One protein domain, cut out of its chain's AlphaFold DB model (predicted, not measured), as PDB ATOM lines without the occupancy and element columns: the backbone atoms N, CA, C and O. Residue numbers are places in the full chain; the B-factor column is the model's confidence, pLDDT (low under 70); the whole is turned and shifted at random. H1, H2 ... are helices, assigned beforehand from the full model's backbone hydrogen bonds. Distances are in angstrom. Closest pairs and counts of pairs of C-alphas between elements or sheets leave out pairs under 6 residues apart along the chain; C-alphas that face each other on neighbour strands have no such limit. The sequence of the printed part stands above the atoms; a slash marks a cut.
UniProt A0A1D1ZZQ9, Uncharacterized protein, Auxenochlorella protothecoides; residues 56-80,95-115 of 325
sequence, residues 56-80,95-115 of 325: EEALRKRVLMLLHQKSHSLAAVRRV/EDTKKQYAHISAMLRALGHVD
ATOM      1  N   GLU A  56     -51.085 -14.276 -44.298       91.31
ATOM      2  CA  GLU A  56     -52.354 -13.555 -44.352       91.31
ATOM      3  C   GLU A  56     -53.147 -13.668 -43.041       91.31
ATOM      4  O   GLU A  56     -53.720 -14.711 -42.704       91.31
ATOM      5  N   GLU A  57     -53.230 -12.561 -42.301       88.50
ATOM      6  CA  GLU A  57     -53.911 -12.519 -41.005       88.50
ATOM      7  C   GLU A  57     -55.398 -12.874 -41.084       88.50
ATOM      8  O   GLU A  57     -55.922 -13.564 -40.206       88.50
ATOM      9  N   ALA A  58     -56.088 -12.412 -42.131       90.69
ATOM     10  CA  ALA A  58     -57.518 -12.650 -42.301       90.69
ATOM     11  C   ALA A  58     -57.824 -14.150 -42.442       90.69
ATOM     12  O   ALA A  58     -58.792 -14.651 -41.860       90.69
ATOM     13  N   LEU A  59     -56.977 -14.882 -43.170       89.38
ATOM     14  CA  LEU A  59     -57.115 -16.321 -43.366       89.38
ATOM     15  C   LEU A  59     -56.724 -17.094 -42.104       89.38
ATOM     16  O   LEU A  59     -57.473 -17.978 -41.692       89.38
ATOM     17  N   ARG A  60     -55.640 -16.705 -41.421       88.75
ATOM     18  CA  ARG A  60     -55.242 -17.301 -40.132       88.75
ATOM     19  C   ARG A  60     -56.353 -17.196 -39.086       88.75
ATOM     20  O   ARG A  60     -56.710 -18.202 -38.478       88.75
ATOM     21  N   LYS A  61     -56.956 -16.011 -38.925       90.88
ATOM     22  CA  LYS A  61     -58.074 -15.775 -37.991       90.88
ATOM     23  C   LYS A  61     -59.276 -16.667 -38.320       90.88
ATOM     24  O   LYS A  61     -59.823 -17.314 -37.432       90.88
ATOM     25  N   ARG A  62     -59.656 -16.772 -39.599       91.44
ATOM     26  CA  ARG A  62     -60.758 -17.647 -40.043       91.44
ATOM     27  C   ARG A  62     -60.470 -19.124 -39.804       91.44
ATOM     28  O   ARG A  62     -61.337 -19.834 -39.308       91.44
ATOM     29  N   VAL A  63     -59.264 -19.582 -40.121       89.75
ATOM     30  CA  VAL A  63     -58.868 -20.973 -39.888       89.75
ATOM     31  C   VAL A  63     -58.852 -21.296 -38.397       89.75
ATOM     32  O   VAL A  63     -59.366 -22.338 -38.004       89.75
ATOM     33  N   LEU A  64     -58.337 -20.393 -37.559       88.81
ATOM     34  CA  LEU A  64     -58.380 -20.539 -36.104       88.81
ATOM     35  C   LEU A  64     -59.818 -20.613 -35.576       88.81
ATOM     36  O   LEU A  64     -60.114 -21.485 -34.764       88.81
ATOM     37  N   MET A  65     -60.729 -19.773 -36.081       91.25
ATOM     38  CA  MET A  65     -62.151 -19.862 -35.729       91.25
ATOM     39  C   MET A  65     -62.760 -21.214 -36.127       91.25
ATOM     40  O   MET A  65     -63.460 -21.824 -35.323       91.25
ATOM     41  N   LEU A  66     -62.475 -21.712 -37.334       90.88
ATOM     42  CA  LEU A  66     -62.987 -23.003 -37.814       90.88
ATOM     43  C   LEU A  66     -62.420 -24.194 -37.026       90.88
ATOM     44  O   LEU A  66     -63.138 -25.157 -36.757       90.88
ATOM     45  N   LEU A  67     -61.142 -24.131 -36.650       88.06
ATOM     46  CA  LEU A  67     -60.490 -25.120 -35.791       88.06
ATOM     47  C   LEU A  67     -61.146 -25.143 -34.406       88.06
ATOM     48  O   LEU A  67     -61.532 -26.213 -33.934       88.06
ATOM     49  N   HIS A  68     -61.358 -23.967 -33.811       90.62
ATOM     50  CA  HIS A  68     -61.994 -23.830 -32.504       90.62
ATOM     51  C   HIS A  68     -63.437 -24.352 -32.501       90.62
ATOM     52  O   HIS A  68     -63.807 -25.120 -31.617       90.62
ATOM     53  N   GLN A  69     -64.226 -24.037 -33.535       93.56
ATOM     54  CA  GLN A  69     -65.593 -24.556 -33.697       93.56
ATOM     55  C   GLN A  69     -65.659 -26.088 -33.707       93.56
ATOM     56  O   GLN A  69     -66.642 -26.665 -33.253       93.56
ATOM     57  N   LYS A  70     -64.620 -26.752 -34.225       88.31
ATOM     58  CA  LYS A  70     -64.538 -28.215 -34.301       88.31
ATOM     59  C   LYS A  70     -63.726 -28.839 -33.166       88.31
ATOM     60  O   LYS A  70     -63.408 -30.020 -33.245       88.31
ATOM     61  N   SER A  71     -63.381 -28.082 -32.120       85.25
ATOM     62  CA  SER A  71     -62.525 -28.528 -31.003       85.25
ATOM     63  C   SER A  71     -61.149 -29.065 -31.431       85.25
ATOM     64  O   SER A  71     -60.508 -29.841 -30.724       85.25
ATOM     65  N   HIS A  72     -60.666 -28.653 -32.602       85.31
ATOM     66  CA  HIS A  72     -59.348 -29.024 -33.094       85.31
ATOM     67  C   HIS A  72     -58.341 -27.920 -32.794       85.31
ATOM     68  O   HIS A  72     -58.643 -26.731 -32.863       85.31
ATOM     69  N   SER A  73     -57.111 -28.320 -32.489       86.94
ATOM     70  CA  SER A  73     -56.016 -27.395 -32.224       86.94
ATOM     71  C   SER A  73     -54.990 -27.423 -33.350       86.94
ATOM     72  O   SER A  73     -54.805 -28.431 -34.037       86.94
ATOM     73  N   LEU A  74     -54.246 -26.325 -33.492       85.69
ATOM     74  CA  LEU A  74     -53.071 -26.279 -34.366       85.69
ATOM     75  C   LEU A  74     -52.023 -27.343 -33.998       85.69
ATOM     76  O   LEU A  74     -51.231 -27.740 -34.850       85.69
ATOM     77  N   ALA A  75     -52.039 -27.860 -32.764       86.62
ATOM     78  CA  ALA A  75     -51.160 -28.947 -32.352       86.62
ATOM     79  C   ALA A  75     -51.410 -30.237 -33.154       86.62
ATOM     80  O   ALA A  75     -50.456 -30.956 -33.444       86.62
ATOM     81  N   ALA A  76     -52.650 -30.509 -33.576       86.56
ATOM     82  CA  ALA A  76     -52.952 -31.656 -34.433       86.56
ATOM     83  C   ALA A  76     -52.276 -31.523 -35.809       86.56
ATOM     84  O   ALA A  76     -51.662 -32.472 -36.292       86.56
ATOM     85  N   VAL A  77     -52.307 -30.324 -36.398       86.56
ATOM     86  CA  VAL A  77     -51.629 -30.024 -37.671       86.56
ATOM     87  C   VAL A  77     -50.112 -30.156 -37.518       86.56
ATOM     88  O   VAL A  77     -49.465 -30.802 -38.341       86.56
ATOM     89  N   ARG A  78     -49.545 -29.626 -36.423       90.00
ATOM     90  CA  ARG A  78     -48.112 -29.769 -36.109       90.00
ATOM     91  C   ARG A  78     -47.699 -31.240 -35.993       90.00
ATOM     92  O   ARG A  78     -46.689 -31.620 -36.572       90.00
ATOM     93  N   ARG A  79     -48.488 -32.085 -35.316       89.56
ATOM     94  CA  ARG A  79     -48.212 -33.532 -35.186       89.56
ATOM     95  C   ARG A  79     -48.166 -34.243 -36.539       89.56
ATOM     96  O   ARG A  79     -47.256 -35.029 -36.776       89.56
ATOM     97  N   VAL A  80     -49.108 -33.944 -37.437       90.19
ATOM     98  CA  VAL A  80     -49.138 -34.541 -38.785       90.19
ATOM     99  C   VAL A  80     -47.916 -34.112 -39.605       90.19
ATOM    100  O   VAL A  80     -47.288 -34.945 -40.258       90.19
ATOM    101  N   GLU A  95     -31.906 -34.908 -53.296       74.75
ATOM    102  CA  GLU A  95     -32.006 -33.438 -53.137       74.75
ATOM    103  C   GLU A  95     -33.449 -32.915 -52.986       74.75
ATOM    104  O   GLU A  95     -33.717 -31.981 -52.229       74.75
ATOM    105  N   ASP A  96     -34.413 -33.561 -53.638       78.12
ATOM    106  CA  ASP A  96     -35.827 -33.199 -53.543       78.12
ATOM    107  C   ASP A  96     -36.435 -33.457 -52.157       78.12
ATOM    108  O   ASP A  96     -37.270 -32.680 -51.692       78.12
ATOM    109  N   THR A  97     -35.990 -34.489 -51.443       82.38
ATOM    110  CA  THR A  97     -36.416 -34.746 -50.057       82.38
ATOM    111  C   THR A  97     -35.829 -33.737 -49.079       82.38
ATOM    112  O   THR A  97     -36.529 -33.319 -48.161       82.38
ATOM    113  N   LYS A  98     -34.602 -33.252 -49.318       83.25
ATOM    114  CA  LYS A  98     -33.993 -32.171 -48.525       83.25
ATOM    115  C   LYS A  98     -34.770 -30.869 -48.693       83.25
ATOM    116  O   LYS A  98     -35.087 -30.205 -47.707       83.25
ATOM    117  N   LYS A  99     -35.163 -30.533 -49.929       87.38
ATOM    118  CA  LYS A  99     -36.040 -29.383 -50.212       87.38
ATOM    119  C   LYS A  99     -37.401 -29.532 -49.531       87.38
ATOM    120  O   LYS A  99     -37.888 -28.579 -48.927       87.38
ATOM    121  N   GLN A 100     -38.002 -30.722 -49.585       86.69
ATOM    122  CA  GLN A 100     -39.266 -31.005 -48.896       86.69
ATOM    123  C   GLN A 100     -39.128 -30.891 -47.374       86.69
ATOM    124  O   GLN A 100     -39.989 -30.298 -46.728       86.69
ATOM    125  N   TYR A 101     -38.036 -31.395 -46.801       88.44
ATOM    126  CA  TYR A 101     -37.727 -31.280 -45.380       88.44
ATOM    127  C   TYR A 101     -37.568 -29.817 -44.953       88.44
ATOM    128  O   TYR A 101     -38.187 -29.391 -43.976       88.44
ATOM    129  N   ALA A 102     -36.806 -29.022 -45.708       87.38
ATOM    130  CA  ALA A 102     -36.636 -27.593 -45.455       87.38
ATOM    131  C   ALA A 102     -37.974 -26.843 -45.546       87.38
ATOM    132  O   ALA A 102     -38.293 -26.029 -44.680       87.38
ATOM    133  N   HIS A 103     -38.797 -27.171 -46.545       90.19
ATOM    134  CA  HIS A 103     -40.122 -26.583 -46.712       90.19
ATOM    135  C   HIS A 103     -41.063 -26.918 -45.544       90.19
ATOM    136  O   HIS A 103     -41.707 -26.027 -44.991       90.19
ATOM    137  N   ILE A 104     -41.107 -28.180 -45.107       90.25
ATOM    138  CA  ILE A 104     -41.920 -28.606 -43.956       90.25
ATOM    139  C   ILE A 104     -41.412 -27.980 -42.655       90.25
ATOM    140  O   ILE A 104     -42.217 -27.548 -41.832       90.25
ATOM    141  N   SER A 105     -40.097 -27.858 -42.491       89.19
ATOM    142  CA  SER A 105     -39.488 -27.197 -41.332       89.19
ATOM    143  C   SER A 105     -39.838 -25.705 -41.285       89.19
ATOM    144  O   SER A 105     -40.184 -25.185 -40.227       89.19
ATOM    145  N   ALA A 106     -39.853 -25.022 -42.435       89.75
ATOM    146  CA  ALA A 106     -40.317 -23.639 -42.527       89.75
ATOM    147  C   ALA A 106     -41.801 -23.504 -42.139       89.75
ATOM    148  O   ALA A 106     -42.151 -22.603 -41.375       89.75
ATOM    149  N   MET A 107     -42.667 -24.417 -42.604       91.19
ATOM    150  CA  MET A 107     -44.084 -24.444 -42.211       91.19
ATOM    151  C   MET A 107     -44.256 -24.650 -40.700       91.19
ATOM    152  O   MET A 107     -45.044 -23.948 -40.070       91.19
ATOM    153  N   LEU A 108     -43.506 -25.581 -40.103       88.38
ATOM    154  CA  LEU A 108     -43.533 -25.843 -38.661       88.38
ATOM    155  C   LEU A 108     -43.094 -24.616 -37.851       88.38
ATOM    156  O   LEU A 108     -43.786 -24.237 -36.904       88.38
ATOM    157  N   ARG A 109     -42.018 -23.942 -38.269       88.94
ATOM    158  CA  ARG A 109     -41.547 -22.704 -37.636       88.94
ATOM    159  C   ARG A 109     -42.583 -21.586 -37.719       88.94
ATOM    160  O   ARG A 109     -42.878 -20.954 -36.710       88.94
ATOM    161  N   ALA A 110     -43.192 -21.385 -38.887       86.19
ATOM    162  CA  ALA A 110     -44.253 -20.392 -39.072       86.19
ATOM    163  C   ALA A 110     -45.504 -20.703 -38.237       86.19
ATOM    164  O   ALA A 110     -46.186 -19.796 -37.765       86.19
ATOM    165  N   LEU A 111     -45.791 -21.986 -38.013       84.81
ATOM    166  CA  LEU A 111     -46.848 -22.435 -37.113       84.81
ATOM    167  C   LEU A 111     -46.488 -22.258 -35.633       84.81
ATOM    168  O   LEU A 111     -47.335 -22.579 -34.806       84.81
ATOM    169  N   GLY A 112     -45.293 -21.773 -35.283       82.06
ATOM    170  CA  GLY A 112     -44.833 -21.577 -33.906       82.06
ATOM    171  C   GLY A 112     -44.302 -22.850 -33.243       82.06
ATOM    172  O   GLY A 112     -44.387 -22.985 -32.024       82.06
ATOM    173  N   HIS A 113     -43.830 -23.823 -34.026       77.38
ATOM    174  CA  HIS A 113     -43.032 -24.925 -33.501       77.38
ATOM    175  C   HIS A 113     -41.570 -24.479 -33.443       77.38
ATOM    176  O   HIS A 113     -40.948 -24.237 -34.477       77.38
ATOM    177  N   VAL A 114     -41.049 -24.342 -32.229       64.88
ATOM    178  CA  VAL A 114     -39.615 -24.207 -31.994       64.88
ATOM    179  C   VAL A 114     -39.062 -25.624 -32.014       64.88
ATOM    180  O   VAL A 114     -39.531 -26.464 -31.247       64.88
ATOM    181  N   ASP A 115     -38.138 -25.902 -32.934       55.09
ATOM    182  CA  ASP A 115     -37.333 -27.118 -32.885       55.09
ATOM    183  C   ASP A 115     -36.654 -27.138 -31.513       55.09
ATOM    184  O   ASP A 115     -35.755 -26.338 -31.254       55.09
TER     185      ASP A 115
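What this domain is: This is residues 56 to 80 and 95 to 115 of the 325 residues of an uncharacterized protein of Auxenochlorella protothecoides (UniProt A0A1D1ZZQ9). Three helices that touch one another nowhere make a loose, elongated model: short H2 lies between the other two, with H1 at one end of the long axis and the longest helix, H3, reaching out to the other end. H3 comes near H2 around Leu 108, where the two run opposite ways at a shallow tilt of 18 degrees, while residues 95 to 104 of H3 stick out; H1, joined to H2 by a tight link of four residues, is about perpendicular to H2, close to it but not clearly touching. The 46 printed residues hold three named helices, H1, H2 and H3 in chain order, and no named strand; the class is all helix, with 36 of the 46 residues in helices. The whole is loose, with a radius of gyration of the C-alphas of 12.7 A, and spans 39 by 22 by 18 A.

How they stand to each other: The longest helix, H3, residues 95 to 110, touches no helix. It is close to but not clearly touching H2, residues 74 to 80: the closest C-alphas, those of Arg 78 and Leu 108, are 6.5 A apart. Their lines stand at a shallow tilt of 18 degrees, and they run opposite ways. H2 is also close to but not clearly touching H1, residues 57 to 69, where the closest C-alphas, those of Leu 67 and Leu 74, are 7.6 A apart. The lines of H1 and H2 are about perpendicular, at 85 degrees. H1 and H3 are apart. In H1, H2 and H3 each O i to N i+4 pair is within hydrogen-bond range.

Where its parts are: H3 is 22.8 A long from first to last C-alpha, from C-alpha 95 at (-32.006, -33.438, -53.137) to C-alpha 110 at (-44.253, -20.392, -39.072). H2 has seven residues and measures 10.2 A from C-alpha 74 to C-alpha 80. H1 has 13 residues and measures 18.3 A, beginning with C-alpha 57 at (-53.911, -12.519, -41.005).

The domain as a whole: The two C-alphas farthest apart are those of Gln 69 and Glu 95, at 39.8 A. Residues 81 to 94 are cut out, and C-alphas 80 and 95 are 22.4 A apart across the cut, which lies in the link from H2 to H3. The link from H1 to H2, four residues, is tight. Residues 56 to 62, of which 57 to 62 belong to H1, stand free. The mean pLDDT of the printed part is 86.3, and residues 114 to 115 are under 70.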